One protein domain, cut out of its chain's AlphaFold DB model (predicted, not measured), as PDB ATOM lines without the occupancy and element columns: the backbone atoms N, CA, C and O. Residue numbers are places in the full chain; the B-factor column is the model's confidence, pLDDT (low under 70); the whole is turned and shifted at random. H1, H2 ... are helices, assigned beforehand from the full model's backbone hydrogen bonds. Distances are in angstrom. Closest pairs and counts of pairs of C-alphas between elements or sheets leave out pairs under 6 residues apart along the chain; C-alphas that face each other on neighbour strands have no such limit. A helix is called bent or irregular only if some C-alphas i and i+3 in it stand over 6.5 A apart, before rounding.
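Overview. This is residues 2 to 95 of the 211 residues of an uncharacterized protein of Haloarcula sp. Atlit-7R (UniProt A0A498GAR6). This is a long helical hairpin in which H2a folds back beside H1, then H2 bends and H2b crosses H1; the loop of residues 41 to 66 forms one end, and residues 2 to 10 stick out at the other. The 94 printed residues include two named helices, H1 then H2, and no named strand: all helix. The whole is extended, radius of gyration of the C-alphas 19.2 A, spanning 67 by 22 by 20 A.

Arrangement. H1, residues 15 to 40, touches H2a, residues 67 to 81, with residues 27 to 39 alone; the closest C-alphas, of Ala 31 and Gly 75, are 4.1 A apart. This hairpin has a shallow tilt of 28 degrees, opposite ways. H2b, residues 84 to 94, touches residues 18 to 28 of H1 alone, with the closest C-alphas, of Glu 25 and Ala 86, 4.2 A apart, at a steep tilt of 64 degrees, opposite ways. In H1, H2a and H2b every O i to N i+4 pair is within hydrogen-bond range.

Along the chain. H1 begins at C-alpha 15 (-8.355, 20.591, 91.771) and is 37.6 A long. H2, residues 67 to 94, assigned as one helix by its hydrogen bonds, is bent: C-alphas 81 and 84 are 6.6 A apart. H2a is 21.3 A long; H2b, 15.2 A, ends at C-alpha 94 (-19.373, 29.215, 82.492).

Size, cuts and confidence. Without residues 2 to 10, which stand free, the body spans 49 by 22 by 21 A. The printed part has no cut; the link from H1 to H2 is long, 26 residues. pLDDT is under 70 at residues 2 to 11 and 42 to 68.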
ATOM      1  N   HIS A   2     -25.326   2.456  89.074       41.72
ATOM      2  CA  HIS A   2     -24.839   3.837  89.194       41.72
ATOM      3  C   HIS A   2     -24.231   4.254  87.851       41.72
ATOM      4  O   HIS A   2     -23.021   4.227  87.649       41.72
ATOM      5  N   LEU A   3     -25.102   4.593  86.904       45.19
ATOM      6  CA  LEU A   3     -24.738   5.178  85.616       45.19
ATOM      7  C   LEU A   3     -25.400   6.551  85.545       45.19
ATOM      8  O   LEU A   3     -26.475   6.705  84.983       45.19
ATOM      9  N   GLY A   4     -24.796   7.544  86.191       42.56
ATOM     10  CA  GLY A   4     -25.393   8.877  86.230       42.56
ATOM     11  C   GLY A   4     -24.548   9.895  86.973       42.56
ATOM     12  O   GLY A   4     -25.007  10.425  87.970       42.56
ATOM     13  N   ASN A   5     -23.297  10.118  86.541       41.53
ATOM     14  CA  ASN A   5     -22.583  11.377  86.848       41.53
ATOM     15  C   ASN A   5     -21.274  11.633  86.065       41.53
ATOM     16  O   ASN A   5     -20.524  12.557  86.387       41.53
ATOM     17  N   ARG A   6     -20.960  10.850  85.020       42.22
ATOM     18  CA  ARG A   6     -19.711  11.034  84.248       42.22
ATOM     19  C   ARG A   6     -19.750  12.190  83.236       42.22
ATOM     20  O   ARG A   6     -18.694  12.632  82.801       42.22
ATOM     21  N   SER A   7     -20.922  12.708  82.857       44.78
ATOM     22  CA  SER A   7     -21.009  13.770  81.837       44.78
ATOM     23  C   SER A   7     -20.763  15.180  82.395       44.78
ATOM     24  O   SER A   7     -20.125  15.991  81.727       44.78
ATOM     25  N   LEU A   8     -21.174  15.459  83.638       44.56
ATOM     26  CA  LEU A   8     -20.977  16.763  84.300       44.56
ATOM     27  C   LEU A   8     -19.559  16.957  84.870       44.56
ATOM     28  O   LEU A   8     -19.150  18.070  85.189       44.56
ATOM     29  N   SER A   9     -18.792  15.878  85.006       47.41
ATOM     30  CA  SER A   9     -17.403  15.888  85.485       47.41
ATOM     31  C   SER A   9     -16.392  16.129  84.361       47.41
ATOM     32  O   SER A   9     -15.254  16.495  84.631       47.41
ATOM     33  N   ALA A  10     -16.804  15.999  83.096       54.59
ATOM     34  CA  ALA A  10     -15.904  16.189  81.969       54.59
ATOM     35  C   ALA A  10     -15.428  17.643  81.828       54.59
ATOM     36  O   ALA A  10     -14.345  17.854  81.308       54.59
ATOM     37  N   HIS A  11     -16.202  18.650  82.242       63.69
ATOM     38  CA  HIS A  11     -15.862  20.065  82.011       63.69
ATOM     39  C   HIS A  11     -15.050  20.723  83.130       63.69
ATOM     40  O   HIS A  11     -14.595  21.843  82.941       63.69
ATOM     41  N   ARG A  12     -14.801  20.023  84.242       80.00
ATOM     42  CA  ARG A  12     -14.099  20.613  85.381       80.00
ATOM     43  C   ARG A  12     -12.587  20.565  85.249       80.00
ATOM     44  O   ARG A  12     -12.010  19.579  84.779       80.00
ATOM     45  N   LEU A  13     -11.946  21.638  85.690       86.44
ATOM     46  CA  LEU A  13     -10.508  21.672  85.902       86.44
ATOM     47  C   LEU A  13     -10.123  20.717  87.044       86.44
ATOM     48  O   LEU A  13     -10.886  20.536  87.994       86.44
ATOM     49  N   PRO A  14      -8.931  20.097  86.987       90.69
ATOM     50  CA  PRO A  14      -8.408  19.360  88.124       90.69
ATOM     51  C   PRO A  14      -8.191  20.316  89.303       90.69
ATOM     52  O   PRO A  14      -7.768  21.456  89.115       90.69
ATOM     53  N   GLU A  15      -8.424  19.823  90.519       91.12
ATOM     54  CA  GLU A  15      -8.355  20.591  91.771       91.12
ATOM     55  C   GLU A  15      -7.154  21.557  91.899       91.12
ATOM     56  O   GLU A  15      -7.379  22.729  92.211       91.12
ATOM     57  N   PRO A  16      -5.889  21.164  91.623       91.69
ATOM     58  CA  PRO A  16      -4.770  22.105  91.715       91.69
ATOM     59  C   PRO A  16      -4.894  23.274  90.729       91.69
ATOM     60  O   PRO A  16      -4.601  24.415  91.081       91.69
ATOM     61  N   LEU A  17      -5.369  23.011  89.509       91.56
ATOM     62  CA  LEU A  17      -5.541  24.036  88.483       91.56
ATOM     63  C   LEU A  17      -6.725  24.952  88.811       91.56
ATOM     64  O   LEU A  17      -6.628  26.158  88.609       91.56
ATOM     65  N   ASN A  18      -7.799  24.402  89.381       93.50
ATOM     66  CA  ASN A  18      -8.943  25.181  89.846       93.50
ATOM     67  C   ASN A  18      -8.560  26.163  90.971       93.50
ATOM     68  O   ASN A  18      -8.949  27.334  90.951       93.50
ATOM     69  N   ARG A  19      -7.724  25.730  91.927       93.94
ATOM     70  CA  ARG A  19      -7.201  26.617  92.983       93.94
ATOM     71  C   ARG A  19      -6.374  27.761  92.409       93.94
ATOM     72  O   ARG A  19      -6.600  28.912  92.774       93.94
ATOM     73  N   ILE A  20      -5.451  27.454  91.497       94.38
ATOM     74  CA  ILE A  20      -4.616  28.467  90.836       94.38
ATOM     75  C   ILE A  20      -5.487  29.440  90.033       94.38
ATOM     76  O   ILE A  20      -5.290  30.648  90.128       94.38
ATOM     77  N   ALA A  21      -6.483  28.938  89.299       94.69
ATOM     78  CA  ALA A  21      -7.424  29.761  88.544       94.69
ATOM     79  C   ALA A  21      -8.233  30.706  89.449       94.69
ATOM     80  O   ALA A  21      -8.362  31.890  89.144       94.69
ATOM     81  N   THR A  22      -8.702  30.216  90.601       94.25
ATOM     82  CA  THR A  22      -9.438  31.020  91.593       94.25
ATOM     83  C   THR A  22      -8.574  32.136  92.182       94.25
ATOM     84  O   THR A  22      -9.033  33.267  92.349       94.25
ATOM     85  N   VAL A  23      -7.311  31.841  92.511       95.44
ATOM     86  CA  VAL A  23      -6.359  32.860  92.981       95.44
ATOM     87  C   VAL A  23      -6.079  33.871  91.872       95.44
ATOM     88  O   VAL A  23      -6.139  35.074  92.118       95.44
ATOM     89  N   GLY A  24      -5.830  33.386  90.655       94.69
ATOM     90  CA  GLY A  24      -5.593  34.209  89.477       94.69
ATOM     91  C   GLY A  24      -6.726  35.194  89.220       94.69
ATOM     92  O   GLY A  24      -6.478  36.383  89.110       94.69
ATOM     93  N   GLU A  25      -7.976  34.744  89.242       94.81
ATOM     94  CA  GLU A  25      -9.130  35.630  89.086       94.81
ATOM     95  C   GLU A  25      -9.188  36.747  90.135       94.81
ATOM     96  O   GLU A  25      -9.379  37.912  89.789       94.81
ATOM     97  N   ARG A  26      -9.008  36.415  91.420       95.50
ATOM     98  CA  ARG A  26      -9.005  37.425  92.491       95.50
ATOM     99  C   ARG A  26      -7.899  38.450  92.266       95.50
ATOM    100  O   ARG A  26      -8.127  39.646  92.425       95.50
ATOM    101  N   LEU A  27      -6.718  37.991  91.858       96.25
ATOM    102  CA  LEU A  27      -5.602  38.869  91.533       96.25
ATOM    103  C   LEU A  27      -5.846  39.682  90.256       96.25
ATOM    104  O   LEU A  27      -5.417  40.826  90.205       96.25
ATOM    105  N   THR A  28      -6.584  39.168  89.271       95.69
ATOM    106  CA  THR A  28      -7.021  39.941  88.099       95.69
ATOM    107  C   THR A  28      -7.955  41.079  88.501       95.69
ATOM    108  O   THR A  28      -7.815  42.187  87.995       95.69
ATOM    109  N   ILE A  29      -8.869  40.857  89.451       95.69
ATOM    110  CA  ILE A  29      -9.729  41.929  89.981       95.69
ATOM    111  C   ILE A  29      -8.878  43.000  90.677       95.69
ATOM    112  O   ILE A  29      -9.064  44.191  90.427       95.69
ATOM    113  N   VAL A  30      -7.910  42.588  91.503       96.06
ATOM    114  CA  VAL A  30      -6.955  43.511  92.141       96.06
ATOM    115  C   VAL A  30      -6.139  44.269  91.091       96.06
ATOM    116  O   VAL A  30      -5.989  45.480  91.202       96.06
ATOM    117  N   ALA A  31      -5.663  43.585  90.049       94.25
ATOM    118  CA  ALA A  31      -4.912  44.168  88.942       94.25
ATOM    119  C   ALA A  31      -5.710  45.266  88.233       94.25
ATOM    120  O   ALA A  31      -5.227  46.386  88.092       94.25
ATOM    121  N   VAL A  32      -6.956  44.968  87.856       93.44
ATOM    122  CA  VAL A  32      -7.868  45.946  87.252       93.44
ATOM    123  C   VAL A  32      -8.099  47.118  88.204       93.44
ATOM    124  O   VAL A  32      -8.008  48.264  87.777       93.44
ATOM    125  N   GLY A  33      -8.329  46.857  89.494       92.75
ATOM    126  CA  GLY A  33      -8.472  47.903  90.507       92.75
ATOM    127  C   GLY A  33      -7.249  48.820  90.592       92.75
ATOM    128  O   GLY A  33      -7.403  50.037  90.610       92.75
ATOM    129  N   LEU A  34      -6.038  48.259  90.569       90.12
ATOM    130  CA  LEU A  34      -4.789  49.024  90.569       90.12
ATOM    131  C   LEU A  34      -4.625  49.875  89.304       90.12
ATOM    132  O   LEU A  34      -4.247  51.039  89.416       90.12
ATOM    133  N   VAL A  35      -4.946  49.331  88.125       86.94
ATOM    134  CA  VAL A  35      -4.900  50.075  86.854       86.94
ATOM    135  C   VAL A  35      -5.935  51.200  86.838       86.94
ATOM    136  O   VAL A  35      -5.615  52.317  86.441       86.94
ATOM    137  N   VAL A  36      -7.155  50.948  87.325       85.50
ATOM    138  CA  VAL A  36      -8.207  51.970  87.442       85.50
ATOM    139  C   VAL A  36      -7.796  53.061  88.425       85.50
ATOM    140  O   VAL A  36      -7.876  54.236  88.084       85.50
ATOM    141  N   VAL A  37      -7.308  52.710  89.618       82.62
ATOM    142  CA  VAL A  37      -6.811  53.691  90.596       82.62
ATOM    143  C   VAL A  37      -5.664  54.500  90.004       82.62
ATOM    144  O   VAL A  37      -5.660  55.722  90.139       82.62
ATOM    145  N   ALA A  38      -4.727  53.859  89.304       79.19
ATOM    146  CA  ALA A  38      -3.643  54.554  88.629       79.19
ATOM    147  C   ALA A  38      -4.163  55.544  87.582       79.19
ATOM    148  O   ALA A  38      -3.731  56.689  87.584       79.19
ATOM    149  N   PHE A  39      -5.125  55.143  86.746       76.12
ATOM    150  CA  PHE A  39      -5.765  56.025  85.766       76.12
ATOM    151  C   PHE A  39      -6.477  57.212  86.434       76.12
ATOM    152  O   PHE A  39      -6.296  58.353  86.020       76.12
ATOM    153  N   LEU A  40      -7.235  56.959  87.507       75.44
ATOM    154  CA  LEU A  40      -7.977  57.990  88.237       75.44
ATOM    155  C   LEU A  40      -7.074  58.968  89.006       75.44
ATOM    156  O   LEU A  40      -7.495  60.078  89.322       75.44
ATOM    157  N   THR A  41      -5.850  58.551  89.330       70.94
ATOM    158  CA  THR A  41      -4.885  59.340  90.110       70.94
ATOM    159  C   THR A  41      -3.720  59.871  89.277       70.94
ATOM    160  O   THR A  41      -2.740  60.384  89.816       70.94
ATOM    161  N   ASN A  42      -3.794  59.747  87.948       65.50
ATOM    162  CA  ASN A  42      -2.747  60.253  87.078       65.50
ATOM    163  C   ASN A  42      -3.069  61.686  86.622       65.50
ATOM    164  O   ASN A  42      -4.034  61.880  85.881       65.50
ATOM    165  N   PRO A  43      -2.280  62.702  87.026       56.75
ATOM    166  CA  PRO A  43      -2.515  64.091  86.621       56.75
ATOM    167  C   PRO A  43      -2.220  64.358  85.137       56.75
ATOM    168  O   PRO A  43      -2.626  65.388  84.605       56.75
ATOM    169  N   SER A  44      -1.518  63.447  84.462       55.75
ATOM    170  CA  SER A  44      -1.204  63.509  83.036       55.75
ATOM    171  C   SER A  44      -1.364  62.113  82.440       55.75
ATOM    172  O   SER A  44      -0.827  61.179  83.033       55.75
ATOM    173  N   PRO A  45      -2.049  61.924  81.298       54.69
ATOM    174  CA  PRO A  45      -2.115  60.611  80.663       54.69
ATOM    175  C   PRO A  45      -0.708  60.018  80.520       54.69
ATOM    176  O   PRO A  45       0.226  60.726  80.137       54.69
ATOM    177  N   THR A  46      -0.534  58.736  80.862       55.66
ATOM    178  CA  THR A  46       0.705  58.020  80.524       55.66
ATOM    179  C   THR A  46       0.934  58.112  79.013       55.66
ATOM    180  O   THR A  46      -0.017  58.294  78.252       55.66
ATOM    181  N   GLN A  47       2.184  57.992  78.554       53.84
ATOM    182  CA  GLN A  47       2.502  58.034  77.114       53.84
ATOM    183  C   GLN A  47       1.701  56.994  76.304       53.84
ATOM    184  O   GLN A  47       1.423  57.202  75.129       53.84
ATOM    185  N   ASP A  48       1.251  55.928  76.966       52.34
ATOM    186  CA  ASP A  48       0.411  54.863  76.421       52.34
ATOM    187  C   ASP A  48      -1.038  55.309  76.124       52.34
ATOM    188  O   ASP A  48      -1.763  54.618  75.420       52.34
ATOM    189  N   LEU A  49      -1.492  56.442  76.666       54.56
ATOM    190  CA  LEU A  49      -2.875  56.931  76.600       54.56
ATOM    191  C   LEU A  49      -2.935  58.370  76.071       54.56
ATOM    192  O   LEU A  49      -3.643  59.218  76.616       54.56
ATOM    193  N   LEU A  50      -2.180  58.664  75.008       54.03
ATOM    194  CA  LEU A  50      -2.168  59.978  74.352       54.03
ATOM    195  C   LEU A  50      -3.603  60.482  74.094       54.03
ATOM    196  O   LEU A  50      -4.353  59.908  73.308       54.03
ATOM    197  N   GLY A  51      -3.988  61.556  74.791       52.88
ATOM    198  CA  GLY A  51      -5.308  62.192  74.680       52.88
ATOM    199  C   GLY A  51      -6.399  61.665  75.623       52.88
ATOM    200  O   GLY A  51      -7.477  62.249  75.663       52.88
ATOM    201  N   TRP A  52      -6.133  60.622  76.416       51.16
ATOM    202  CA  TRP A  52      -7.072  60.037  77.381       51.16
ATOM    203  C   TRP A  52      -6.591  60.275  78.814       51.16
ATOM    204  O   TRP A  52      -6.019  59.398  79.456       51.16
ATOM    205  N   GLY A  53      -6.812  61.488  79.314       54.62
ATOM    206  CA  GLY A  53      -6.603  61.851  80.716       54.62
ATOM    207  C   GLY A  53      -7.894  62.378  81.330       54.62
ATOM    208  O   GLY A  53      -8.759  62.898  80.623       54.62
ATOM    209  N   LEU A  54      -8.036  62.256  82.648       53.72
ATOM    210  CA  LEU A  54      -9.092  62.979  83.350       53.72
ATOM    211  C   LEU A  54      -8.847  64.492  83.243       53.72
ATOM    212  O   LEU A  54      -7.689  64.922  83.201       53.72
ATOM    213  N   PRO A  55      -9.908  65.321  83.218       54.94
ATOM    214  CA  PRO A  55      -9.744  66.760  83.359       54.94
ATOM    215  C   PRO A  55      -8.976  67.056  84.653       54.94
ATOM    216  O   PRO A  55      -9.175  66.390  85.669       54.94
ATOM    217  N   VAL A  56      -8.106  68.067  84.612       56.00
ATOM    218  CA  VAL A  56      -7.114  68.436  85.650       56.00
ATOM    219  C   VAL A  56      -7.746  68.864  86.995       56.00
ATOM    220  O   VAL A  56      -7.077  69.402  87.871       56.00
ATOM    221  N   THR A  57      -9.050  68.659  87.171       53.25
ATOM    222  CA  THR A  57      -9.910  69.235  88.208       53.25
ATOM    223  C   THR A  57     -10.518  68.185  89.140       53.25
ATOM    224  O   THR A  57     -11.629  68.361  89.638       53.25
ATOM    225  N   LEU A  58      -9.806  67.093  89.439       54.47
ATOM    226  CA  LEU A  58     -10.146  66.314  90.634       54.47
ATOM    227  C   LEU A  58      -9.818  67.160  91.883       54.47
ATOM    228  O   LEU A  58      -8.691  67.636  91.996       54.47
ATOM    229  N   PRO A  59     -10.750  67.333  92.845       55.25
ATOM    230  CA  PRO A  59     -10.556  68.168  94.042       55.25
ATOM    231  C   PRO A  59      -9.574  67.562  95.065       55.25
ATOM    232  O   PRO A  59      -9.490  68.013  96.203       55.25
ATOM    233  N   VAL A  60      -8.832  66.529  94.666       58.19
ATOM    234  CA  VAL A  60      -7.810  65.852  95.459       58.19
ATOM    235  C   VAL A  60      -6.459  66.195  94.847       58.19
ATOM    236  O   VAL A  60      -6.244  65.976  93.654       58.19
ATOM    237  N   SER A  61      -5.541  66.728  95.657       59.53
ATOM    238  CA  SER A  61      -4.166  66.990  95.232       59.53
ATOM    239  C   SER A  61      -3.516  65.690  94.756       59.53
ATOM    240  O   SER A  61      -3.247  64.798  95.564       59.53
ATOM    241  N   GLN A  62      -3.278  65.577  93.451       56.97
ATOM    242  CA  GLN A  62      -2.670  64.386  92.866       56.97
ATOM    243  C   GLN A  62      -1.188  64.297  93.275       56.97
ATOM    244  O   GLN A  62      -0.461  65.290  93.135       56.97
ATOM    245  N   PRO A  63      -0.707  63.144  93.779       53.16
ATOM    246  CA  PRO A  63       0.708  62.949  94.070       53.16
ATOM    247  C   PRO A  63       1.532  63.154  92.794       53.16
ATOM    248  O   PRO A  63       1.327  62.461  91.802       53.16
ATOM    249  N   ARG A  64       2.470  64.111  92.807       52.91
ATOM    250  CA  ARG A  64       3.236  64.497  91.604       52.91
ATOM    251  C   ARG A  64       4.113  63.373  91.046       52.91
ATOM    252  O   ARG A  64       4.359  63.358  89.849       52.91
ATOM    253  N   TRP A  65       4.572  62.455  91.894       46.94
ATOM    254  CA  TRP A  65       5.410  61.317  91.521       46.94
ATOM    255  C   TRP A  65       5.175  60.182  92.527       46.94
ATOM    256  O   TRP A  65       5.249  60.418  93.730       46.94
ATOM    257  N   GLY A  66       4.891  58.961  92.063       50.75
ATOM    258  CA  GLY A  66       5.051  57.756  92.893       50.75
ATOM    259  C   GLY A  66       3.899  56.752  92.853       50.75
ATOM    260  O   GLY A  66       4.136  55.589  92.540       50.75
ATOM    261  N   HIS A  67       2.660  57.162  93.139       53.53
ATOM    262  CA  HIS A  67       1.563  56.194  93.306       53.53
ATOM    263  C   HIS A  67       0.951  55.716  91.981       53.53
ATOM    264  O   HIS A  67       0.773  54.514  91.806       53.53
ATOM    265  N   SER A  68       0.702  56.612  91.021       66.00
ATOM    266  CA  SER A  68       0.085  56.243  89.737       66.00
ATOM    267  C   SER A  68       0.975  55.309  88.909       66.00
ATOM    268  O   SER A  68       0.499  54.301  88.396       66.00
ATOM    269  N   VAL A  69       2.287  55.574  88.847       70.94
ATOM    270  CA  VAL A  69       3.244  54.749  88.088       70.94
ATOM    271  C   VAL A  69       3.429  53.370  88.724       70.94
ATOM    272  O   VAL A  69       3.401  52.368  88.013       70.94
ATOM    273  N   ALA A  70       3.576  53.289  90.051       77.12
ATOM    274  CA  ALA A  70       3.747  52.008  90.737       77.12
ATOM    275  C   ALA A  70       2.478  51.147  90.661       77.12
ATOM    276  O   ALA A  70       2.560  49.972  90.309       77.12
ATOM    277  N   SER A  71       1.301  51.727  90.932       81.06
ATOM    278  CA  SER A  71       0.023  51.017  90.823       81.06
ATOM    279  C   SER A  71      -0.265  50.579  89.390       81.06
ATOM    280  O   SER A  71      -0.704  49.448  89.195       81.06
ATOM    281  N   TYR A  72       0.039  51.410  88.388       80.62
ATOM    282  CA  TYR A  72      -0.092  51.028  86.982       80.62
ATOM    283  C   TYR A  72       0.834  49.865  86.633       80.62
ATOM    284  O   TYR A  72       0.374  48.857  86.110       80.62
ATOM    285  N   MET A  73       2.120  49.973  86.973       83.25
ATOM    286  CA  MET A  73       3.116  48.954  86.651       83.25
ATOM    287  C   MET A  73       2.770  47.614  87.306       83.25
ATOM    288  O   MET A  73       2.668  46.595  86.626       83.25
ATOM    289  N   ILE A  74       2.521  47.615  88.619       87.75
ATOM    290  CA  ILE A  74       2.136  46.408  89.360       87.75
ATOM    291  C   ILE A  74       0.813  45.861  88.824       87.75
ATOM    292  O   ILE A  74       0.702  44.662  88.591       87.75
ATOM    293  N   GLY A  75      -0.179  46.728  88.608       90.44
ATOM    294  CA  GLY A  75      -1.490  46.344  88.101       90.44
ATOM    295  C   GLY A  75      -1.406  45.680  86.732       90.44
ATOM    296  O   GLY A  75      -1.968  44.610  86.537       90.44
ATOM    297  N   MET A  76      -0.653  46.252  85.799       87.56
ATOM    298  CA  MET A  76      -0.517  45.707  84.454       87.56
ATOM    299  C   MET A  76       0.277  44.393  84.417       87.56
ATOM    300  O   MET A  76      -0.154  43.455  83.748       87.56
ATOM    301  N   TRP A  77       1.379  44.267  85.168       89.25
ATOM    302  CA  TRP A  77       2.102  42.991  85.285       89.25
ATOM    303  C   TRP A  77       1.248  41.911  85.950       89.25
ATOM    304  O   TRP A  77       1.226  40.759  85.514       89.25
ATOM    305  N   LEU A  78       0.498  42.282  86.991       93.12
ATOM    306  CA  LEU A  78      -0.435  41.369  87.635       93.12
ATOM    307  C   LEU A  78      -1.518  40.937  86.645       93.12
ATOM    308  O   LEU A  78      -1.811  39.747  86.561       93.12
ATOM    309  N   LEU A  79      -2.071  41.862  85.855       91.81
ATOM    310  CA  LEU A  79      -3.053  41.558  84.815       91.81
ATOM    311  C   LEU A  79      -2.479  40.578  83.788       91.81
ATOM    312  O   LEU A  79      -3.122  39.578  83.488       91.81
ATOM    313  N   GLU A  80      -1.260  40.808  83.306       90.69
ATOM    314  CA  GLU A  80      -0.593  39.963  82.314       90.69
ATOM    315  C   GLU A  80      -0.472  38.496  82.761       90.69
ATOM    316  O   GLU A  80      -0.827  37.588  82.006       90.69
ATOM    317  N   PHE A  81      -0.045  38.247  84.001       91.44
ATOM    318  CA  PHE A  81       0.115  36.879  84.507       91.44
ATOM    319  C   PHE A  81      -1.181  36.243  85.012       91.44
ATOM    320  O   PHE A  81      -1.312  35.018  84.999       91.44
ATOM    321  N   THR A  82      -2.139  37.045  85.479       94.62
ATOM    322  CA  THR A  82      -3.338  36.521  86.151       94.62
ATOM    323  C   THR A  82      -4.546  36.430  85.234       94.62
ATOM    324  O   THR A  82      -5.351  35.516  85.399       94.62
ATOM    325  N   PHE A  83      -4.644  37.282  84.211       94.12
ATOM    326  CA  PHE A  83      -5.725  37.233  83.229       94.12
ATOM    327  C   PHE A  83      -5.883  35.852  82.565       94.12
ATOM    328  O   PHE A  83      -7.011  35.360  82.484       94.12
ATOM    329  N   PRO A  84      -4.808  35.142  82.168       94.88
ATOM    330  CA  PRO A  84      -4.940  33.811  81.570       94.88
ATOM    331  C   PRO A  84      -5.500  32.788  82.571       94.88
ATOM    332  O   PRO A  84      -6.227  31.869  82.195       94.88
ATOM    333  N   LEU A  85      -5.218  32.968  83.865       95.88
ATOM    334  CA  LEU A  85      -5.773  32.151  84.944       95.88
ATOM    335  C   LEU A  85      -7.244  32.493  85.216       95.88
ATOM    336  O   LEU A  85      -8.049  31.592  85.445       95.88
ATOM    337  N   ALA A  86      -7.619  33.771  85.117       95.31
ATOM    338  CA  ALA A  86      -9.014  34.194  85.183       95.31
ATOM    339  C   ALA A  86      -9.840  33.579  84.040       95.31
ATOM    340  O   ALA A  86     -10.964  33.142  84.273       95.31
ATOM    341  N   LEU A  87      -9.272  33.447  82.833       95.44
ATOM    342  CA  LEU A  87      -9.919  32.737  81.722       95.44
ATOM    343  C   LEU A  87     -10.128  31.244  82.015       95.44
ATOM    344  O   LEU A  87     -11.152  30.687  81.620       95.44
ATOM    345  N   LEU A  88      -9.204  30.594  82.731       94.75
ATOM    346  CA  LEU A  88      -9.397  29.219  83.206       94.75
ATOM    347  C   LEU A  88     -10.523  29.124  84.247       94.75
ATOM    348  O   LEU A  88     -11.349  28.220  84.163       94.75
ATOM    349  N   GLY A  89     -10.595  30.057  85.198       93.56
ATOM    350  CA  GLY A  89     -11.679  30.089  86.189       93.56
ATOM    351  C   GLY A  89     -13.039  30.362  85.541       93.56
ATOM    352  O   GLY A  89     -14.041  29.725  85.867       93.56
ATOM    353  N   ALA A  90     -13.055  31.251  84.548       92.06
ATOM    354  CA  ALA A  90     -14.222  31.543  83.733       92.06
ATOM    355  C   ALA A  90     -14.687  30.326  82.925       92.06
ATOM    356  O   ALA A  90     -15.882  30.034  82.854       92.06
ATOM    357  N   TYR A  91     -13.733  29.588  82.358       93.00
ATOM    358  CA  TYR A  91     -13.984  28.315  81.705       93.00
ATOM    359  C   TYR A  91     -14.646  27.308  82.659       93.00
ATOM    360  O   TYR A  91     -15.673  26.739  82.305       93.00
ATOM    361  N   ASP A  92     -14.110  27.110  83.865       91.50
ATOM    362  CA  ASP A  92     -14.648  26.120  84.811       91.50
ATOM    363  C   ASP A  92     -16.098  26.423  85.228       91.50
ATOM    364  O   ASP A  92     -16.903  25.507  85.394       91.50
ATOM    365  N   ARG A  93     -16.450  27.711  85.344       89.31
ATOM    366  CA  ARG A  93     -17.774  28.149  85.807       89.31
ATOM    367  C   ARG A  93     -18.828  28.330  84.727       89.31
ATOM    368  O   ARG A  93     -20.003  28.156  85.028       89.31
ATOM    369  N   TRP A  94     -18.434  28.756  83.527       89.81
ATOM    370  CA  TRP A  94     -19.373  29.215  82.492       89.81
ATOM    371  C   TRP A  94     -19.238  28.464  81.161       89.81
ATOM    372  O   TRP A  94     -19.875  28.830  80.169       89.81
ATOM    373  N   ALA A  95     -18.371  27.450  81.069       90.44
ATOM    374  CA  ALA A  95     -18.256  26.636  79.861       90.44
ATOM    375  C   ALA A  95     -19.267  25.481  79.848       90.44
ATOM    376  O   ALA A  95     -18.905  24.308  79.919       90.44
TER     377      ALA A  95